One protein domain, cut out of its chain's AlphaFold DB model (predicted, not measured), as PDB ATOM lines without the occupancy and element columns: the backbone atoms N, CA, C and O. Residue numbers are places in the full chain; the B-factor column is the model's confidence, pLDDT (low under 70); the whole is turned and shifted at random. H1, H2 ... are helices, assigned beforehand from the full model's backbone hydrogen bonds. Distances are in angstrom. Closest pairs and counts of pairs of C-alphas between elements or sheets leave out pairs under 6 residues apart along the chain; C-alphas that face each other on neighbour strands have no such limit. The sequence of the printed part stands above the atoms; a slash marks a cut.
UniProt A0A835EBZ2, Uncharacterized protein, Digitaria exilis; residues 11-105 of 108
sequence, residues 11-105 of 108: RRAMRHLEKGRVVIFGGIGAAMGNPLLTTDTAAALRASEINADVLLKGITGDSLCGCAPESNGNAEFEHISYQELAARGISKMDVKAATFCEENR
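What this domain is: This is residues 11 to 105 of the 108 residues of an uncharacterized protein of Digitaria exilis (UniProt A0A835EBZ2). Three short helices lie side by side in a row, H3, H5 and H4, with H5 in the middle; H2 packs on H3, and H1 is set off by itself toward one end of the model. A long link without a named helix, residues 50 to 81, loops out toward the other end, where residues 68 to 74 stick out. The printed part has 95 residues with five named helices, H1 to H5 in chain order, and no named strand; the class is all helix, though the helices hold 38 residues, under half. The whole is loose, with a radius of gyration of the C-alphas of 15.7 A and spans of 46 by 32 by 23 A.

How they stand to each other: H1, residues 11 to 17, touches no helix. H2, residues 28 to 31, touches H3, residues 39 to 49; their closest C-alphas, those of Ile 28 and Ala 42, are 6.2 A apart. H3 touches H5, residues 95 to 103, at a shallow tilt of 14 degrees, the same way; the closest C-alphas, of Thr 41 and Ala 97, are 4.1 A apart. H4, residues 82 to 88, forms a helical hairpin with H5, at a shallow tilt of 25 degrees, opposite ways; the closest C-alphas, of Tyr 82 and Ala 98, are 6.5 A apart. H3 and H4 are apart. In H1, H3, H4 and H5 every O i to N i+4 pair is within hydrogen-bond range; H2 is too short for such a pair.

Where its parts are: H1 begins at C-alpha 11, (184.124, 309.098, 268.739). H3, the longest helix, measures 15.2 A from C-alpha 39, (169.013, 299.984, 281.544), to C-alpha 49. H5 measures 12.3 A and ends at C-alpha 103, (180.575, 310.077, 290.699).

The domain as a whole: The two C-alphas farthest apart, of Arg 11 and Ser 71, are 47.6 A apart. The printed part has no cut, and the link from H3 to H4 is long, with 32 residues. The pLDDT is under 70 in residues 28 to 37, 60 to 78 and 88 to 92.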
ATOM      1  N   ARG A  11     183.746 308.008 269.661       93.81
ATOM      2  CA  ARG A  11     184.124 309.098 268.739       93.81
ATOM      3  C   ARG A  11     183.117 309.313 267.605       93.81
ATOM      4  O   ARG A  11     182.939 310.444 267.165       93.81
ATOM      5  N   ARG A  12     182.482 308.247 267.109       94.00
ATOM      6  CA  ARG A  12     181.451 308.343 266.065       94.00
ATOM      7  C   ARG A  12     180.159 308.916 266.648       94.00
ATOM      8  O   ARG A  12     179.604 309.827 266.041       94.00
ATOM      9  N   ALA A  13     179.752 308.459 267.833       94.06
ATOM     10  CA  ALA A  13     178.601 309.004 268.552       94.06
ATOM     11  C   ALA A  13     178.765 310.511 268.829       94.06
ATOM     12  O   ALA A  13     177.911 311.291 268.419       94.06
ATOM     13  N   MET A  14     179.905 310.933 269.389       95.38
ATOM     14  CA  MET A  14     180.214 312.354 269.619       95.38
ATOM     15  C   MET A  14     180.122 313.181 268.332       95.38
ATOM     16  O   MET A  14     179.440 314.197 268.298       95.38
ATOM     17  N   ARG A  15     180.703 312.698 267.225       95.88
ATOM     18  CA  ARG A  15     180.621 313.388 265.926       95.88
ATOM     19  C   ARG A  15     179.189 313.512 265.393       95.88
ATOM     20  O   ARG A  15     178.897 314.420 264.616       95.88
ATOM     21  N   HIS A  16     178.306 312.567 265.716       96.50
ATOM     22  CA  HIS A  16     176.892 312.671 265.362       96.50
ATOM     23  C   HIS A  16     176.180 313.727 266.212       96.50
ATOM     24  O   HIS A  16     175.456 314.543 265.639       96.50
ATOM     25  N   LEU A  17     176.457 313.769 267.516       95.88
ATOM     26  CA  LEU A  17     175.924 314.779 268.436       95.88
ATOM     27  C   LEU A  17     176.392 316.196 268.067       95.88
ATOM     28  O   LEU A  17     175.565 317.091 267.940       95.88
ATOM     29  N   GLU A  18     177.678 316.383 267.750       95.50
ATOM     30  CA  GLU A  18     178.252 317.659 267.274       95.50
ATOM     31  C   GLU A  18     177.582 318.187 265.991       95.50
ATOM     32  O   GLU A  18     177.614 319.380 265.703       95.50
ATOM     33  N   LYS A  19     176.965 317.300 265.200       97.31
ATOM     34  CA  LYS A  19     176.217 317.647 263.980       97.31
ATOM     35  C   LYS A  19     174.720 317.853 264.226       97.31
ATOM     36  O   LYS A  19     173.971 317.943 263.255       97.31
ATOM     37  N   GLY A  20     174.274 317.851 265.483       96.19
ATOM     38  CA  GLY A  20     172.866 317.984 265.857       96.19
ATOM     39  C   GLY A  20     172.010 316.762 265.514       96.19
ATOM     40  O   GLY A  20     170.811 316.899 265.284       96.19
ATOM     41  N   ARG A  21     172.604 315.563 265.414       97.25
ATOM     42  CA  ARG A  21     171.856 314.327 265.132       97.25
ATOM     43  C   ARG A  21     171.473 313.617 266.422       97.25
ATOM     44  O   ARG A  21     172.262 313.560 267.360       97.25
ATOM     45  N   VAL A  22     170.306 312.982 266.407       95.94
ATOM     46  CA  VAL A  22     169.886 312.056 267.462       95.94
ATOM     47  C   VAL A  22     170.683 310.755 267.340       95.94
ATOM     48  O   VAL A  22     170.778 310.180 266.255       95.94
ATOM     49  N   VAL A  23     171.252 310.293 268.455       94.50
ATOM     50  CA  VAL A  23     171.972 309.018 268.559       94.50
ATOM     51  C   VAL A  23     171.168 308.078 269.449       94.50
ATOM     52  O   VAL A  23     170.845 308.423 270.581       94.50
ATOM     53  N   ILE A  24     170.848 306.888 268.938       92.75
ATOM     54  CA  ILE A  24     170.109 305.857 269.673       92.75
ATOM     55  C   ILE A  24     171.086 304.744 270.048       92.75
ATOM     56  O   ILE A  24     171.673 304.101 269.179       92.75
ATOM     57  N   PHE A  25     171.255 304.506 271.347       88.88
ATOM     58  CA  PHE A  25     172.107 303.435 271.857       88.88
ATOM     59  C   PHE A  25     171.299 302.139 272.010       88.88
ATOM     60  O   PHE A  25     170.448 302.025 272.890       88.88
ATOM     61  N   GLY A  26     171.562 301.153 271.151       84.19
ATOM     62  CA  GLY A  26     170.926 299.833 271.197       84.19
ATOM     63  C   GLY A  26     171.758 298.778 271.935       84.19
ATOM     64  O   GLY A  26     172.974 298.909 272.069       84.19
ATOM     65  N   GLY A  27     171.105 297.709 272.405       73.25
ATOM     66  CA  GLY A  27     171.772 296.482 272.872       73.25
ATOM     67  C   GLY A  27     172.589 296.596 274.165       73.25
ATOM     68  O   GLY A  27     173.323 295.673 274.499       73.25
ATOM     69  N   ILE A  28     172.477 297.699 274.909       62.84
ATOM     70  CA  ILE A  28     173.421 298.051 275.985       62.84
ATOM     71  C   ILE A  28     173.403 297.050 277.160       62.84
ATOM     72  O   ILE A  28     174.449 296.796 277.752       62.84
ATOM     73  N   GLY A  29     172.258 296.418 277.449       54.50
ATOM     74  CA  GLY A  29     172.148 295.378 278.486       54.50
ATOM     75  C   GLY A  29     172.764 294.025 278.100       54.50
ATOM     76  O   GLY A  29     173.216 293.288 278.968       54.50
ATOM     77  N   ALA A  30     172.842 293.706 276.803       51.22
ATOM     78  CA  ALA A  30     173.469 292.475 276.309       51.22
ATOM     79  C   ALA A  30     174.957 292.679 275.963       51.22
ATOM     80  O   ALA A  30     175.771 291.777 276.145       51.22
ATOM     81  N   ALA A  31     175.325 293.878 275.497       47.66
ATOM     82  CA  ALA A  31     176.662 294.197 275.000       47.66
ATOM     83  C   ALA A  31     177.737 294.297 276.096       47.66
ATOM     84  O   ALA A  31     178.912 294.096 275.804       47.66
ATOM     85  N   MET A  32     177.364 294.590 277.346       53.69
ATOM     86  CA  MET A  32     178.317 294.621 278.467       53.69
ATOM     87  C   MET A  32     178.548 293.255 279.128       53.69
ATOM     88  O   MET A  32     179.360 293.163 280.044       53.69
ATOM     89  N   GLY A  33     177.854 292.195 278.689       49.31
ATOM     90  CA  GLY A  33     178.069 290.826 279.173       49.31
ATOM     91  C   GLY A  33     177.768 290.599 280.661       49.31
ATOM     92  O   GLY A  33     178.017 289.508 281.166       49.31
ATOM     93  N   ASN A  34     177.234 291.603 281.366       55.69
ATOM     94  CA  ASN A  34     176.914 291.538 282.784       55.69
ATOM     95  C   ASN A  34     175.386 291.510 282.981       55.69
ATOM     96  O   ASN A  34     174.745 292.551 282.827       55.69
ATOM     97  N   PRO A  35     174.800 290.362 283.373       55.44
ATOM     98  CA  PRO A  35     173.361 290.226 283.625       55.44
ATOM     99  C   PRO A  35     172.828 291.165 284.718       55.44
ATOM    100  O   PRO A  35     171.622 291.354 284.830       55.44
ATOM    101  N   LEU A  36     173.716 291.736 285.540       59.56
ATOM    102  CA  LEU A  36     173.378 292.622 286.655       59.56
ATOM    103  C   LEU A  36     173.307 294.103 286.256       59.56
ATOM    104  O   LEU A  36     173.193 294.954 287.141       59.56
ATOM    105  N   LEU A  37     173.446 294.428 284.966       68.81
ATOM    106  CA  LEU A  37     173.431 295.806 284.497       68.81
ATOM    107  C   LEU A  37     172.041 296.211 283.994       68.81
ATOM    108  O   LEU A  37     171.573 295.763 282.948       68.81
ATOM    109  N   THR A  38     171.395 297.094 284.750       81.06
ATOM    110  CA  THR A  38     170.089 297.665 284.412       81.06
ATOM    111  C   THR A  38     170.195 298.690 283.283       81.06
ATOM    112  O   THR A  38     171.255 299.275 283.043       81.06
ATOM    113  N   THR A  39     169.081 298.948 282.588       83.94
ATOM    114  CA  THR A  39     169.013 299.984 281.544       83.94
ATOM    115  C   THR A  39     169.368 301.368 282.087       83.94
ATOM    116  O   THR A  39     170.030 302.128 281.388       83.94
ATOM    117  N   ASP A  40     169.008 301.668 283.338       86.88
ATOM    118  CA  ASP A  40     169.374 302.926 283.999       86.88
ATOM    119  C   ASP A  40     170.892 303.056 284.150       86.88
ATOM    120  O   ASP A  40     171.467 304.076 283.779       86.88
ATOM    121  N   THR A  41     171.563 302.001 284.625       86.00
ATOM    122  CA  THR A  41     173.025 302.011 284.801       86.00
ATOM    123  C   THR A  41     173.736 302.116 283.451       86.00
ATOM    124  O   THR A  41     174.707 302.852 283.298       86.00
ATOM    125  N   ALA A  42     173.219 301.421 282.437       87.75
ATOM    126  CA  ALA A  42     173.685 301.538 281.061       87.75
ATOM    127  C   ALA A  42     173.523 302.962 280.496       87.75
ATOM    128  O   ALA A  42     174.418 303.449 279.801       87.75
ATOM    129  N   ALA A  43     172.407 303.628 280.793       89.38
ATOM    130  CA  ALA A  43     172.157 305.002 280.372       89.38
ATOM    131  C   ALA A  43     173.099 305.987 281.081       89.38
ATOM    132  O   ALA A  43     173.700 306.823 280.409       89.38
ATOM    133  N   ALA A  44     173.308 305.829 282.392       89.62
ATOM    134  CA  ALA A  44     174.261 306.622 283.167       89.62
ATOM    135  C   ALA A  44     175.700 306.469 282.642       89.62
ATOM    136  O   ALA A  44     176.395 307.465 282.436       89.62
ATOM    137  N   LEU A  45     176.119 305.241 282.309       89.12
ATOM    138  CA  LEU A  45     177.418 304.992 281.679       89.12
ATOM    139  C   LEU A  45     177.556 305.718 280.339       89.12
ATOM    140  O   LEU A  45     178.551 306.404 280.110       89.12
ATOM    141  N   ARG A  46     176.559 305.600 279.453       90.50
ATOM    142  CA  ARG A  46     176.597 306.289 278.155       90.50
ATOM    143  C   ARG A  46     176.603 307.802 278.311       90.50
ATOM    144  O   ARG A  46     177.343 308.451 277.578       90.50
ATOM    145  N   ALA A  47     175.835 308.339 279.257       92.12
ATOM    146  CA  ALA A  47     175.821 309.761 279.575       92.12
ATOM    147  C   ALA A  47     177.221 310.255 279.978       92.12
ATOM    148  O   ALA A  47     177.691 311.239 279.412       92.12
ATOM    149  N   SER A  48     177.931 309.530 280.852       90.88
ATOM    150  CA  SER A  48     179.324 309.857 281.209       90.88
ATOM    151  C   SER A  48     180.263 309.767 280.012       90.88
ATOM    152  O   SER A  48     181.015 310.698 279.736       90.88
ATOM    153  N   GLU A  49     180.184 308.691 279.227       90.88
ATOM    154  CA  GLU A  49     181.063 308.537 278.072       90.88
ATOM    155  C   GLU A  49     180.894 309.677 277.061       90.88
ATOM    156  O   GLU A  49     181.888 310.144 276.505       90.88
ATOM    157  N   ILE A  50     179.672 310.149 276.811       93.00
ATOM    158  CA  ILE A  50     179.430 311.257 275.877       93.00
ATOM    159  C   ILE A  50     179.531 312.643 276.529       93.00
ATOM    160  O   ILE A  50     179.357 313.634 275.827       93.00
ATOM    161  N   ASN A  51     179.849 312.717 277.826       91.81
ATOM    162  CA  ASN A  51     179.832 313.946 278.624       91.81
ATOM    163  C   ASN A  51     178.489 314.693 278.513       91.81
ATOM    164  O   ASN A  51     178.459 315.880 278.197       91.81
ATOM    165  N   ALA A  52     177.378 313.980 278.699       93.88
ATOM    166  CA  ALA A  52     176.054 314.588 278.699       93.88
ATOM    167  C   ALA A  52     175.882 315.527 279.902       93.88
ATOM    168  O   ALA A  52     176.295 315.195 281.011       93.88
ATOM    169  N   ASP A  53     175.210 316.658 279.685       92.88
ATOM    170  CA  ASP A  53     174.948 317.645 280.741       92.88
ATOM    171  C   ASP A  53     173.899 317.175 281.758       92.88
ATOM    172  O   ASP A  53     173.889 317.639 282.891       92.88
ATOM    173  N   VAL A  54     172.987 316.287 281.350       92.44
ATOM    174  CA  VAL A  54     171.901 315.748 282.179       92.44
ATOM    175  C   VAL A  54     171.453 314.392 281.631       92.44
ATOM    176  O   VAL A  54     171.447 314.175 280.414       92.44
ATOM    177  N   LEU A  55     171.043 313.485 282.517       90.38
ATOM    178  CA  LEU A  55     170.358 312.246 282.157       90.38
ATOM    179  C   LEU A  55     168.890 312.337 282.573       90.38
ATOM    180  O   LEU A  55     168.571 312.508 283.742       90.38
ATOM    181  N   LEU A  56     167.985 312.169 281.612       89.56
ATOM    182  CA  LEU A  56     166.546 312.213 281.863       89.56
ATOM    183  C   LEU A  56     165.953 310.809 281.771       89.56
ATOM    184  O   LEU A  56     166.033 310.159 280.725       89.56
ATOM    185  N   LYS A  57     165.306 310.361 282.851       85.25
ATOM    186  CA  LYS A  57     164.555 309.104 282.873       85.25
ATOM    187  C   LYS A  57     163.058 309.368 282.728       85.25
ATOM    188  O   LYS A  57     162.413 309.892 283.630       85.25
ATOM    189  N   GLY A  58     162.482 308.928 281.612       82.31
ATOM    190  CA  GLY A  58     161.030 308.882 281.450       82.31
ATOM    191  C   GLY A  58     160.428 307.760 282.296       82.31
ATOM    192  O   GLY A  58     160.767 306.592 282.108       82.31
ATOM    193  N   ILE A  59     159.527 308.102 283.217       74.50
ATOM    194  CA  ILE A  59     158.757 307.139 284.011       74.50
ATOM    195  C   ILE A  59     157.269 307.259 283.693       74.50
ATOM    196  O   ILE A  59     156.756 308.349 283.460       74.50
ATOM    197  N   THR A  60     156.556 306.137 283.726       66.62
ATOM    198  CA  THR A  60     155.091 306.138 283.676       66.62
ATOM    199  C   THR A  60     154.548 306.150 285.114       66.62
ATOM    200  O   THR A  60     154.943 305.318 285.939       66.62
ATOM    201  N   GLY A  61     153.664 307.106 285.424       57.00
ATOM    202  CA  GLY A  61     153.022 307.290 286.737       57.00
ATOM    203  C   GLY A  61     153.806 308.172 287.726       57.00
ATOM    204  O   GLY A  61     155.031 308.092 287.790       57.00
ATOM    205  N   ASP A  62     153.075 308.947 288.534       53.50
ATOM    206  CA  ASP A  62     153.510 310.079 289.391       53.50
ATOM    207  C   ASP A  62     154.535 309.780 290.508       53.50
ATOM    208  O   ASP A  62     154.993 310.663 291.225       53.50
ATOM    209  N   SER A  63     154.923 308.525 290.706       50.03
ATOM    210  CA  SER A  63     155.574 308.090 291.947       50.03
ATOM    211  C   SER A  63     157.104 308.224 291.996       50.03
ATOM    212  O   SER A  63     157.772 307.326 292.501       50.03
ATOM    213  N   LEU A  64     157.681 309.317 291.480       51.31
ATOM    214  CA  LEU A  64     159.000 309.771 291.976       51.31
ATOM    215  C   LEU A  64     158.867 310.549 293.292       51.31
ATOM    216  O   LEU A  64     159.827 310.667 294.048       51.31
ATOM    217  N   CYS A  65     157.660 311.013 293.592       47.03
ATOM    218  CA  CYS A  65     157.340 311.689 294.829       47.03
ATOM    219  C   CYS A  65     156.673 310.676 295.766       47.03
ATOM    220  O   CYS A  65     155.646 310.085 295.439       47.03
ATOM    221  N   GLY A  66     157.199 310.542 296.981       43.81
ATOM    222  CA  GLY A  66     156.381 310.176 298.142       43.81
ATOM    223  C   GLY A  66     155.342 311.255 298.481       43.81
ATOM    224  O   GLY A  66     154.702 311.187 299.523       43.81
ATOM    225  N   CYS A  67     155.182 312.259 297.622       41.59
ATOM    226  CA  CYS A  67     154.061 313.170 297.600       41.59
ATOM    227  C   CYS A  67     152.870 312.375 297.071       41.59
ATOM    228  O   CYS A  67     152.891 311.867 295.946       41.59
ATOM    229  N   ALA A  68     151.838 312.231 297.899       38.16
ATOM    230  CA  ALA A  68     150.523 311.851 297.413       38.16
ATOM    231  C   ALA A  68     150.179 312.695 296.166       38.16
ATOM    232  O   ALA A  68     150.706 313.804 296.028       38.16
ATOM    233  N   PRO A  69     149.305 312.218 295.262       41.03
ATOM    234  CA  PRO A  69     148.713 313.077 294.250       41.03
ATOM    235  C   PRO A  69     147.811 314.072 294.992       41.03
ATOM    236  O   PRO A  69     146.599 313.896 295.097       41.03
ATOM    237  N   GLU A  70     148.425 315.068 295.623       43.84
ATOM    238  CA  GLU A  70     147.744 316.156 296.286       43.84
ATOM    239  C   GLU A  70     147.074 316.922 295.160       43.84
ATOM    240  O   GLU A  70     147.705 317.394 294.214       43.84
ATOM    241  N   SER A  71     145.755 316.966 295.245       41.78
ATOM    242  CA  SER A  71     144.809 317.464 294.262       41.78
ATOM    243  C   SER A  71     144.932 318.960 293.939       41.78
ATOM    244  O   SER A  71     143.930 319.580 293.602       41.78
ATOM    245  N   ASN A  72     146.106 319.574 294.045       38.22
ATOM    246  CA  ASN A  72     146.310 321.004 293.879       38.22
ATOM    247  C   ASN A  72     147.516 321.263 292.977       38.22
ATOM    248  O   ASN A  72     148.610 321.449 293.482       38.22
ATOM    249  N   GLY A  73     147.269 321.262 291.660       42.66
ATOM    250  CA  GLY A  73     147.888 322.013 290.543       42.66
ATOM    251  C   GLY A  73     149.278 322.677 290.609       42.66
ATOM    252  O   GLY A  73     149.552 323.500 289.745       42.66
ATOM    253  N   ASN A  74     150.141 322.359 291.566       42.59
ATOM    254  CA  ASN A  74     151.443 322.967 291.826       42.59
ATOM    255  C   ASN A  74     152.363 321.868 292.382       42.59
ATOM    256  O   ASN A  74     152.696 321.840 293.564       42.59
ATOM    257  N   ALA A  75     152.734 320.906 291.538       50.94
ATOM    258  CA  ALA A  75     153.801 319.977 291.885       50.94
ATOM    259  C   ALA A  75     155.122 320.763 291.878       50.94
ATOM    260  O   ALA A  75     155.622 321.131 290.813       50.94
ATOM    261  N   GLU A  76     155.650 321.094 293.057       52.69
ATOM    262  CA  GLU A  76     156.989 321.669 293.179       52.69
ATOM    263  C   GLU A  76     158.016 320.652 292.665       52.69
ATOM    264  O   GLU A  76     157.994 319.478 293.037       52.69
ATOM    265  N   PHE A  77     158.914 321.095 291.784       53.03
ATOM    266  CA  PHE A  77     160.047 320.286 291.345       53.03
ATOM    267  C   PHE A  77     161.012 320.110 292.527       53.03
ATOM    268  O   PHE A  77     161.842 320.981 292.800       53.03
ATOM    269  N   GLU A  78     160.880 318.999 293.252       65.62
ATOM    270  CA  GLU A  78     161.751 318.669 294.379       65.62
ATOM    271  C   GLU A  78     163.168 318.364 293.857       65.62
ATOM    272  O   GLU A  78     163.372 317.425 293.087       65.62
ATOM    273  N   HIS A  79     164.158 319.168 294.256       71.19
ATOM    274  CA  HIS A  79     165.566 318.800 294.090       71.19
ATOM    275  C   HIS A  79     165.926 317.846 295.225       71.19
ATOM    276  O   HIS A  79     165.903 318.244 296.387       71.19
ATOM    277  N   ILE A  80     166.260 316.603 294.889       76.06
ATOM    278  CA  ILE A  80     166.615 315.565 295.859       76.06
ATOM    279  C   ILE A  80     168.089 315.223 295.659       76.06
ATOM    280  O   ILE A  80     168.533 314.975 294.538       76.06
ATOM    281  N   SER A  81     168.866 315.208 296.738       77.94
ATOM    282  CA  SER A  81     170.259 314.756 296.682       77.94
ATOM    283  C   SER A  81     170.355 313.233 296.522       77.94
ATOM    284  O   SER A  81     169.472 312.484 296.941       77.94
ATOM    285  N   TYR A  82     171.472 312.734 295.984       75.69
ATOM    286  CA  TYR A  82     171.715 311.290 295.852       75.69
ATOM    287  C   TYR A  82     171.628 310.535 297.186       75.69
ATOM    288  O   TYR A  82     171.120 309.413 297.243       75.69
ATOM    289  N   GLN A  83     172.054 311.175 298.278       75.06
ATOM    290  CA  GLN A  83     171.972 310.623 299.630       75.06
ATOM    291  C   GLN A  83     170.521 310.493 300.106       75.06
ATOM    292  O   GLN A  83     170.142 309.460 300.659       75.06
ATOM    293  N   GLU A  84     169.692 311.507 299.851       74.75
ATOM    294  CA  GLU A  84     168.262 311.466 300.168       74.75
ATOM    295  C   GLU A  84     167.526 310.438 299.304       74.75
ATOM    296  O   GLU A  84     166.672 309.713 299.814       74.75
ATOM    297  N   LEU A  85     167.892 310.314 298.025       74.44
ATOM    298  CA  LEU A  85     167.339 309.307 297.121       74.44
ATOM    299  C   LEU A  85     167.628 307.883 297.623       74.44
ATOM    300  O   LEU A  85     166.730 307.039 297.646       74.44
ATOM    301  N   ALA A  86     168.862 307.627 298.071       70.50
ATOM    302  CA  ALA A  86     169.255 306.349 298.659       70.50
ATOM    303  C   ALA A  86     168.532 306.082 299.992       70.50
ATOM    304  O   ALA A  86     168.067 304.965 300.225       70.50
ATOM    305  N   ALA A  87     168.386 307.104 300.842       72.06
ATOM    306  CA  ALA A  87     167.707 306.995 302.133       72.06
ATOM    307  C   ALA A  87     166.195 306.741 302.001       72.06
ATOM    308  O   ALA A  87     165.623 306.016 302.817       72.06
ATOM    309  N   ARG A  88     165.543 307.304 300.973       68.69
ATOM    310  CA  ARG A  88     164.097 307.143 300.740       68.69
ATOM    311  C   ARG A  88     163.711 305.730 300.301       68.69
ATOM    312  O   ARG A  88     162.542 305.386 300.426       68.69
ATOM    313  N   GLY A  89     164.636 304.913 299.784       58.09
ATOM    314  CA  GLY A  89     164.410 303.494 299.445       58.09
ATOM    315  C   GLY A  89     163.348 303.205 298.365       58.09
ATOM    316  O   GLY A  89     163.182 302.057 297.964       58.09
ATOM    317  N   ILE A  90     162.642 304.230 297.876       52.84
ATOM    318  CA  ILE A  90     161.546 304.166 296.899       52.84
ATOM    319  C   ILE A  90     161.979 304.943 295.651       52.84
ATOM    320  O   ILE A  90     161.318 305.876 295.204       52.84
ATOM    321  N   SER A  91     163.142 304.607 295.096       60.22
ATOM    322  CA  SER A  91     163.565 305.186 293.822       60.22
ATOM    323  C   SER A  91     163.187 304.252 292.683       60.22
ATOM    324  O   SER A  91     163.524 303.069 292.687       60.22
ATOM    325  N   LYS A  92     162.514 304.795 291.661       66.31
ATOM    326  CA  LYS A  92     162.335 304.104 290.377       66.31
ATOM    327  C   LYS A  92     163.660 303.947 289.619       66.31
ATOM    328  O   LYS A  92     163.648 303.323 288.562       66.31
ATOM    329  N   MET A  93     164.765 304.526 290.095       72.38
ATOM    330  CA  MET A  93     166.108 304.401 289.527       72.38
ATOM    331  C   MET A  93     166.983 303.482 290.390       72.38
ATOM    332  O   MET A  93     166.981 303.588 291.615       72.38
ATOM    333  N   ASP A  94     167.733 302.587 289.743       77.62
ATOM    334  CA  ASP A  94     168.707 301.705 290.402       77.62
ATOM    335  C   ASP A  94     169.754 302.527 291.178       77.62
ATOM    336  O   ASP A  94     170.304 303.497 290.651       77.62
ATOM    337  N   VAL A  95     170.068 302.115 292.411       78.88
ATOM    338  CA  VAL A  95     171.105 302.736 293.253       78.88
ATOM    339  C   VAL A  95     172.434 302.821 292.504       78.88
ATOM    340  O   VAL A  95     173.114 303.839 292.584       78.88
ATOM    341  N   LYS A  96     172.781 301.802 291.703       80.31
ATOM    342  CA  LYS A  96     174.015 301.820 290.900       80.31
ATOM    343  C   LYS A  96     174.027 302.937 289.862       80.31
ATOM    344  O   LYS A  96     175.069 303.549 289.649       80.31
ATOM    345  N   ALA A  97     172.890 303.205 289.224       83.38
ATOM    346  CA  ALA A  97     172.771 304.290 288.258       83.38
ATOM    347  C   ALA A  97     172.899 305.652 288.952       83.38
ATOM    348  O   ALA A  97     173.633 306.510 288.471       83.38
ATOM    349  N   ALA A  98     172.258 305.808 290.116       83.19
ATOM    350  CA  ALA A  98     172.339 307.017 290.932       83.19
ATOM    351  C   ALA A  98     173.779 307.314 291.390       83.19
ATOM    352  O   ALA A  98     174.278 308.412 291.160       83.19
ATOM    353  N   THR A  99     174.482 306.324 291.952       83.50
ATOM    354  CA  THR A  99     175.893 306.472 292.350       83.50
ATOM    355  C   THR A  99     176.778 306.813 291.155       83.50
ATOM    356  O   THR A  99     177.646 307.673 291.251       83.50
ATOM    357  N   PHE A 100     176.536 306.192 289.998       84.75
ATOM    358  CA  PHE A 100     177.308 306.492 288.797       84.75
ATOM    359  C   PHE A 100     177.089 307.936 288.315       84.75
ATOM    360  O   PHE A 100     178.049 308.609 287.937       84.75
ATOM    361  N   CYS A 101     175.848 308.432 288.354       87.19
ATOM    362  CA  CYS A 101     175.548 309.836 288.077       87.19
ATOM    363  C   CYS A 101     176.283 310.777 289.050       87.19
ATOM    364  O   CYS A 101     176.904 311.746 288.610       87.19
ATOM    365  N   GLU A 102     176.273 310.463 290.350       87.38
ATOM    366  CA  GLU A 102     176.956 311.236 291.396       87.38
ATOM    367  C   GLU A 102     178.473 311.317 291.160       87.38
ATOM    368  O   GLU A 102     179.040 312.411 291.109       87.38
ATOM    369  N   GLU A 103     179.127 310.171 290.940       87.88
ATOM    370  CA  GLU A 103     180.575 310.077 290.699       87.88
ATOM    371  C   GLU A 103     181.013 310.870 289.464       87.88
ATOM    372  O   GLU A 103     182.074 311.501 289.456       87.88
ATOM    373  N   ASN A 104     180.178 310.867 288.423       87.31
ATOM    374  CA  ASN A 104     180.446 311.565 287.168       87.31
ATOM    375  C   ASN A 104     179.894 312.998 287.147       87.31
ATOM    376  O   ASN A 104     180.052 313.686 286.139       87.31
ATOM    377  N   ARG A 105     179.291 313.466 288.251       89.00
ATOM    378  CA  ARG A 105     178.663 314.794 288.387       89.00
ATOM    379  C   ARG A 105     177.642 315.088 287.286       89.00
ATOM    380  O   ARG A 105     177.556 316.216 286.805       89.00
TER     381      ARG A 105